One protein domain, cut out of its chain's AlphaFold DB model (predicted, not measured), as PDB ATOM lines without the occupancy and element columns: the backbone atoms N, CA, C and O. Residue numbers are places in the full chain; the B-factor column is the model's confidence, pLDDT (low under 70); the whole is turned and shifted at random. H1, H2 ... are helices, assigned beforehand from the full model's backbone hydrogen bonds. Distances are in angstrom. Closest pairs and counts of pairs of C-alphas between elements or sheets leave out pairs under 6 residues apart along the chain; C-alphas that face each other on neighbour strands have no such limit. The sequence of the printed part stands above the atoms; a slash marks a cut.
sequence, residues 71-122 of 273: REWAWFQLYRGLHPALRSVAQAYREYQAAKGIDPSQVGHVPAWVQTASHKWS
ATOM      1  N   ARG A  71     471.668 478.741 435.494       97.00
ATOM      2  CA  ARG A  71     471.017 479.659 434.567       97.00
ATOM      3  C   ARG A  71     471.982 480.125 433.483       97.00
ATOM      4  O   ARG A  71     471.620 480.078 432.312       97.00
ATOM      5  N   GLU A  72     473.169 480.595 433.852       97.50
ATOM      6  CA  GLU A  72     474.170 481.061 432.883       97.50
ATOM      7  C   GLU A  72     474.633 479.916 431.982       97.50
ATOM      8  O   GLU A  72     474.649 480.079 430.765       97.50
ATOM      9  N   TRP A  73     474.877 478.736 432.557       97.75
ATOM     10  CA  TRP A  73     475.248 477.542 431.801       97.75
ATOM     11  C   TRP A  73     474.157 477.107 430.810       97.75
ATOM     12  O   TRP A  73     474.447 476.782 429.660       97.75
ATOM     13  N   ALA A  74     472.882 477.129 431.210       96.88
ATOM     14  CA  ALA A  74     471.773 476.839 430.299       96.88
ATOM     15  C   ALA A  74     471.704 477.845 429.137       96.88
ATOM     16  O   ALA A  74     471.449 477.463 427.994       96.88
ATOM     17  N   TRP A  75     471.975 479.126 429.401       97.75
ATOM     18  CA  TRP A  75     472.027 480.151 428.359       97.75
ATOM     19  C   TRP A  75     473.230 480.009 427.432       97.75
ATOM     20  O   TRP A  75     473.076 480.172 426.220       97.75
ATOM     21  N   PHE A  76     474.394 479.649 427.967       98.25
ATOM     22  CA  PHE A  76     475.550 479.310 427.152       98.25
ATOM     23  C   PHE A  76     475.249 478.129 426.225       98.25
ATOM     24  O   PHE A  76     475.569 478.188 425.042       98.25
ATOM     25  N   GLN A  77     474.569 477.085 426.712       97.75
ATOM     26  CA  GLN A  77     474.177 475.949 425.873       97.75
ATOM     27  C   GLN A  77     473.261 476.363 424.712       97.75
ATOM     28  O   GLN A  77     473.469 475.896 423.593       97.75
ATOM     29  N   LEU A  78     472.300 477.266 424.948       96.69
ATOM     30  CA  LEU A  78     471.467 477.837 423.882       96.69
ATOM     31  C   LEU A  78     472.306 478.636 422.879       96.69
ATOM     32  O   LEU A  78     472.161 478.451 421.676       96.69
ATOM     33  N   TYR A  79     473.204 479.493 423.368       98.00
ATOM     34  CA  TYR A  79     474.101 480.293 422.530       98.00
ATOM     35  C   TYR A  79     475.014 479.421 421.658       98.00
ATOM     36  O   TYR A  79     475.121 479.641 420.452       98.00
ATOM     37  N   ARG A  80     475.635 478.401 422.254       97.69
ATOM     38  CA  ARG A  80     476.507 477.430 421.583       97.69
ATOM     39  C   ARG A  80     475.750 476.597 420.547       97.69
ATOM     40  O   ARG A  80     476.303 476.307 419.496       97.69
ATOM     41  N   GLY A  81     474.489 476.253 420.823       96.50
ATOM     42  CA  GLY A  81     473.634 475.482 419.917       96.50
ATOM     43  C   GLY A  81     473.238 476.211 418.627       96.50
ATOM     44  O   GLY A  81     472.746 475.573 417.697       96.50
ATOM     45  N   LEU A  82     473.461 477.526 418.543       96.56
ATOM     46  CA  LEU A  82     473.259 478.280 417.309       96.56
ATOM     47  C   LEU A  82     474.323 477.944 416.265       96.56
ATOM     48  O   LEU A  82     475.491 477.714 416.587       96.56
ATOM     49  N   HIS A  83     473.927 478.043 414.994       95.81
ATOM     50  CA  HIS A  83     474.858 477.944 413.875       95.81
ATOM     51  C   HIS A  83     475.978 478.997 414.003       95.81
ATOM     52  O   HIS A  83     475.647 480.173 414.202       95.81
ATOM     53  N   PRO A  84     477.268 478.638 413.825       95.44
ATOM     54  CA  PRO A  84     478.396 479.552 414.041       95.44
ATOM     55  C   PRO A  84     478.259 480.892 413.304       95.44
ATOM     56  O   PRO A  84     478.446 481.952 413.895       95.44
ATOM     57  N   ALA A  85     477.813 480.863 412.042       94.19
ATOM     58  CA  ALA A  85     477.632 482.069 411.220       94.19
ATOM     59  C   ALA A  85     476.512 483.023 411.692       94.19
ATOM     60  O   ALA A  85     476.504 484.191 411.319       94.19
ATOM     61  N   LEU A  86     475.551 482.541 412.487       94.62
ATOM     62  CA  LEU A  86     474.415 483.332 412.987       94.62
ATOM     63  C   LEU A  86     474.515 483.595 414.496       94.62
ATOM     64  O   LEU A  86     473.603 484.170 415.103       94.62
ATOM     65  N   ARG A  87     475.605 483.144 415.122       96.44
ATOM     66  CA  ARG A  87     475.730 483.086 416.570       96.44
ATOM     67  C   ARG A  87     475.852 484.487 417.156       96.44
ATOM     68  O   ARG A  87     476.835 485.198 416.971       96.44
ATOM     69  N   SER A  88     474.845 484.874 417.928       97.31
ATOM     70  CA  SER A  88     474.863 486.093 418.729       97.31
ATOM     71  C   SER A  88     473.990 485.920 419.965       97.31
ATOM     72  O   SER A  88     473.023 485.157 419.960       97.31
ATOM     73  N   VAL A  89     474.300 486.656 421.034       96.69
ATOM     74  CA  VAL A  89     473.498 486.635 422.269       96.69
ATOM     75  C   VAL A  89     472.063 487.106 421.993       96.69
ATOM     76  O   VAL A  89     471.107 486.563 422.542       96.69
ATOM     77  N   ALA A  90     471.900 488.074 421.085       95.94
ATOM     78  CA  ALA A  90     470.592 488.546 420.644       95.94
ATOM     79  C   ALA A  90     469.788 487.465 419.921       95.94
ATOM     80  O   ALA A  90     468.607 487.291 420.216       95.94
ATOM     81  N   GLN A  91     470.422 486.713 419.021       95.50
ATOM     82  CA  GLN A  91     469.765 485.611 418.329       95.50
ATOM     83  C   GLN A  91     469.364 484.500 419.306       95.50
ATOM     84  O   GLN A  91     468.216 484.063 419.281       95.50
ATOM     85  N   ALA A  92     470.254 484.122 420.232       95.56
ATOM     86  CA  ALA A  92     469.963 483.108 421.248       95.56
ATOM     87  C   ALA A  92     468.758 483.516 422.111       95.56
ATOM     88  O   ALA A  92     467.879 482.706 422.403       95.56
ATOM     89  N   TYR A  93     468.680 484.801 422.473       95.25
ATOM     90  CA  TYR A  93     467.552 485.350 423.219       95.25
ATOM     91  C   TYR A  93     466.244 485.324 422.422       95.25
ATOM     92  O   TYR A  93     465.211 484.932 422.964       95.25
ATOM     93  N   ARG A  94     466.269 485.690 421.134       94.25
ATOM     94  CA  ARG A  94     465.083 485.612 420.267       94.25
ATOM     95  C   ARG A  94     464.581 484.181 420.113       94.25
ATOM     96  O   ARG A  94     463.382 483.961 420.230       94.25
ATOM     97  N   GLU A  95     465.472 483.217 419.896       93.38
ATOM     98  CA  GLU A  95     465.089 481.805 419.766       93.38
ATOM     99  C   GLU A  95     464.512 481.243 421.065       93.38
ATOM    100  O   GLU A  95     463.497 480.548 421.041       93.38
ATOM    101  N   TYR A  96     465.081 481.621 422.210       93.62
ATOM    102  CA  TYR A  96     464.522 481.279 423.515       93.62
ATOM    103  C   TYR A  96     463.096 481.817 423.704       93.62
ATOM    104  O   TYR A  96     462.222 481.099 424.191       93.62
ATOM    105  N   GLN A  97     462.840 483.070 423.318       94.69
ATOM    106  CA  GLN A  97     461.504 483.665 423.420       94.69
ATOM    107  C   GLN A  97     460.523 483.034 422.423       94.69
ATOM    108  O   GLN A  97     459.387 482.734 422.792       94.69
ATOM    109  N   ALA A  98     460.979 482.730 421.208       92.69
ATOM    110  CA  ALA A  98     460.196 481.999 420.216       92.69
ATOM    111  C   ALA A  98     459.781 480.610 420.724       92.69
ATOM    112  O   ALA A  98     458.626 480.216 420.572       92.69
ATOM    113  N   ALA A  99     460.682 479.892 421.403       91.81
ATOM    114  CA  ALA A  99     460.383 478.601 422.026       91.81
ATOM    115  C   ALA A  99     459.332 478.701 423.150       91.81
ATOM    116  O   ALA A  99     458.652 477.721 423.448       91.81
ATOM    117  N   LYS A 100     459.157 479.885 423.748       92.69
ATOM    118  CA  LYS A 100     458.080 480.184 424.707       92.69
ATOM    119  C   LYS A 100     456.772 480.638 424.053       92.69
ATOM    120  O   LYS A 100     455.841 481.002 424.767       92.69
ATOM    121  N   GLY A 101     456.694 480.633 422.724       95.19
ATOM    122  CA  GLY A 101     455.524 481.087 421.974       95.19
ATOM    123  C   GLY A 101     455.410 482.608 421.853       95.19
ATOM    124  O   GLY A 101     454.349 483.098 421.477       95.19
ATOM    125  N   ILE A 102     456.469 483.360 422.169       94.31
ATOM    126  CA  ILE A 102     456.507 484.811 421.958       94.31
ATOM    127  C   ILE A 102     456.981 485.078 420.530       94.31
ATOM    128  O   ILE A 102     458.000 484.542 420.097       94.31
ATOM    129  N   ASP A 103     456.255 485.924 419.801       90.62
ATOM    130  CA  ASP A 103     456.623 486.319 418.442       90.62
ATOM    131  C   ASP A 103     458.014 486.999 418.433       90.62
ATOM    132  O   ASP A 103     458.211 487.978 419.161       90.62
ATOM    133  N   PRO A 104     458.980 486.533 417.611       83.75
ATOM    134  CA  PRO A 104     460.307 487.140 417.485       83.75
ATOM    135  C   PRO A 104     460.297 488.647 417.202       83.75
ATOM    136  O   PRO A 104     461.222 489.346 417.615       83.75
ATOM    137  N   SER A 105     459.269 489.153 416.515       86.06
ATOM    138  CA  SER A 105     459.105 490.582 416.213       86.06
ATOM    139  C   SER A 105     458.770 491.428 417.445       86.06
ATOM    140  O   SER A 105     459.028 492.629 417.458       86.06
ATOM    141  N   GLN A 106     458.244 490.799 418.498       89.31
ATOM    142  CA  GLN A 106     457.894 491.432 419.771       89.31
ATOM    143  C   GLN A 106     459.010 491.309 420.817       89.31
ATOM    144  O   GLN A 106     458.879 491.801 421.941       89.31
ATOM    145  N   VAL A 107     460.118 490.648 420.473       89.75
ATOM    146  CA  VAL A 107     461.238 490.456 421.391       89.75
ATOM    147  C   VAL A 107     462.006 491.768 421.532       89.75
ATOM    148  O   VAL A 107     462.665 492.231 420.603       89.75
ATOM    149  N   GLY A 108     461.929 492.354 422.728       89.88
ATOM    150  CA  GLY A 108     462.711 493.529 423.099       89.88
ATOM    151  C   GLY A 108     464.215 493.253 423.214       89.88
ATOM    152  O   GLY A 108     464.727 492.194 422.846       89.88
ATOM    153  N   HIS A 109     464.944 494.223 423.763       92.88
ATOM    154  CA  HIS A 109     466.386 494.101 423.958       92.88
ATOM    155  C   HIS A 109     466.759 492.917 424.859       92.88
ATOM    156  O   HIS A 109     466.025 492.534 425.774       92.88
ATOM    157  N   VAL A 110     467.943 492.358 424.602       94.94
ATOM    158  CA  VAL A 110     468.535 491.315 425.444       94.94
ATOM    159  C   VAL A 110     468.694 491.855 426.869       94.94
ATOM    160  O   VAL A 110     469.238 492.949 427.032       94.94
ATOM    161  N   PRO A 111     468.276 491.109 427.907       95.69
ATOM    162  CA  PRO A 111     468.477 491.532 429.283       95.69
ATOM    163  C   PRO A 111     469.962 491.760 429.592       95.69
ATOM    164  O   PRO A 111     470.798 490.918 429.260       95.69
ATOM    165  N   ALA A 112     470.283 492.861 430.279       97.25
ATOM    166  CA  ALA A 112     471.665 493.261 430.569       97.25
ATOM    167  C   ALA A 112     472.488 492.149 431.243       97.25
ATOM    168  O   ALA A 112     473.633 491.916 430.873       97.25
ATOM    169  N   TRP A 113     471.875 491.392 432.159       96.81
ATOM    170  CA  TRP A 113     472.539 490.286 432.852       96.81
ATOM    171  C   TRP A 113     473.033 489.181 431.899       96.81
ATOM    172  O   TRP A 113     474.059 488.572 432.180       96.81
ATOM    173  N   VAL A 114     472.356 488.935 430.765       97.00
ATOM    174  CA  VAL A 114     472.803 487.944 429.764       97.00
ATOM    175  C   VAL A 114     474.054 488.451 429.057       97.00
ATOM    176  O   VAL A 114     474.988 487.687 428.842       97.00
ATOM    177  N   GLN A 115     474.093 489.743 428.715       97.00
ATOM    178  CA  GLN A 115     475.269 490.351 428.093       97.00
ATOM    179  C   GLN A 115     476.463 490.293 429.048       97.00
ATOM    180  O   GLN A 115     477.526 489.802 428.672       97.00
ATOM    181  N   THR A 116     476.262 490.685 430.311       97.81
ATOM    182  CA  THR A 116     477.293 490.593 431.350       97.81
ATOM    183  C   THR A 116     477.785 489.161 431.537       97.81
ATOM    184  O   THR A 116     478.993 488.948 431.552       97.81
ATOM    185  N   ALA A 117     476.884 488.176 431.616       97.69
ATOM    186  CA  ALA A 117     477.257 486.768 431.728       97.69
ATOM    187  C   ALA A 117     478.048 486.285 430.504       97.69
ATOM    188  O   ALA A 117     479.076 485.635 430.662       97.69
ATOM    189  N   SER A 118     477.622 486.653 429.292       98.06
ATOM    190  CA  SER A 118     478.310 486.243 428.065       98.06
ATOM    191  C   SER A 118     479.748 486.751 427.977       98.06
ATOM    192  O   SER A 118     480.613 486.033 427.480       98.06
ATOM    193  N   HIS A 119     480.004 487.956 428.496       97.94
ATOM    194  CA  HIS A 119     481.342 488.538 428.568       97.94
ATOM    195  C   HIS A 119     482.149 487.943 429.728       97.94
ATOM    196  O   HIS A 119     483.300 487.575 429.535       97.94
ATOM    197  N   LYS A 120     481.543 487.819 430.920       97.94
ATOM    198  CA  LYS A 120     482.182 487.245 432.116       97.94
ATOM    199  C   LYS A 120     482.707 485.834 431.847       97.94
ATOM    200  O   LYS A 120     483.792 485.490 432.296       97.94
ATOM    201  N   TRP A 121     481.923 485.035 431.133       97.56
ATOM    202  CA  TRP A 121     482.198 483.626 430.888       97.56
ATOM    203  C   TRP A 121     482.719 483.343 429.480       97.56
ATOM    204  O   TRP A 121     482.644 482.191 429.059       97.56
ATOM    205  N   SER A 122     483.175 484.360 428.739       97.88
ATOM    206  CA  SER A 122     483.796 484.228 427.408       97.88
ATOM    207  C   SER A 122     483.043 483.273 426.473       97.88
ATOM    208  O   SER A 122     483.601 482.324 425.915       97.88
TER     209      SER A 122
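What this domain is: This is residues 71 to 122 of the 273 residues of an uncharacterized protein of Candidatus Altiarchaeales archaeon (UniProt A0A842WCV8). Three short helices pack crosswise into a small open triangle: H1 stands across both others, meeting H3 near its first residues and H2 near its last. H2 and H3 reach out to opposite ends of the longest axis, and the long loop of residues 100 to 111 folds back from the far end of H2 to the start of H3. The printed part has 52 residues, with three named helices in the order H1, H2, H3 and no named strand; its class is all helix. It is compact, with a radius of gyration of the C-alphas of 10.6 A and spans of 29 by 23 by 17 A.

How they stand to each other: H1, residues 71 to 80, touches H2, residues 89 to 99, with the closest C-alphas, those of Tyr 79 and Ala 92, 5.2 A apart. Their lines are about perpendicular, at 80 degrees. H1 also touches H3, residues 112 to 120, the closest C-alphas being those of Glu 72 and Ala 117, 6.6 A apart. These lines are about perpendicular too, at 74 degrees. H2 and H3 only just touch, with 3 pairs of C-alphas within 8 A, the closest those of Val 89 and Gln 115 at 7.1 A. They run opposite ways at a steep tilt of 53 degrees. The helix packing is mostly crossed, with 0 of the 3 pairs at a shallow tilt. In H1, H2 and H3 every O i to N i+4 pair is within hydrogen-bond range.

Where its parts are: H1 begins at C-alpha 71 (471.017, 479.659, 434.567) and is 14.3 A long from first to last C-alpha. H2 measures 15.4 A and ends at C-alpha 99 (460.383, 478.601, 422.026). H3 measures 12.2 A and ends at C-alpha 120 (482.182, 487.245, 432.116).

The domain as a whole: The two C-alphas farthest apart are those of Gly 101 and Lys 120, at 29.2 A. The printed part has no cut. The link from H1 to H2 is short, with 8 residues, and that from H2 to H3 is long, with 12. The mean pLDDT of the printed part is 95.2, and no printed residue is under 70.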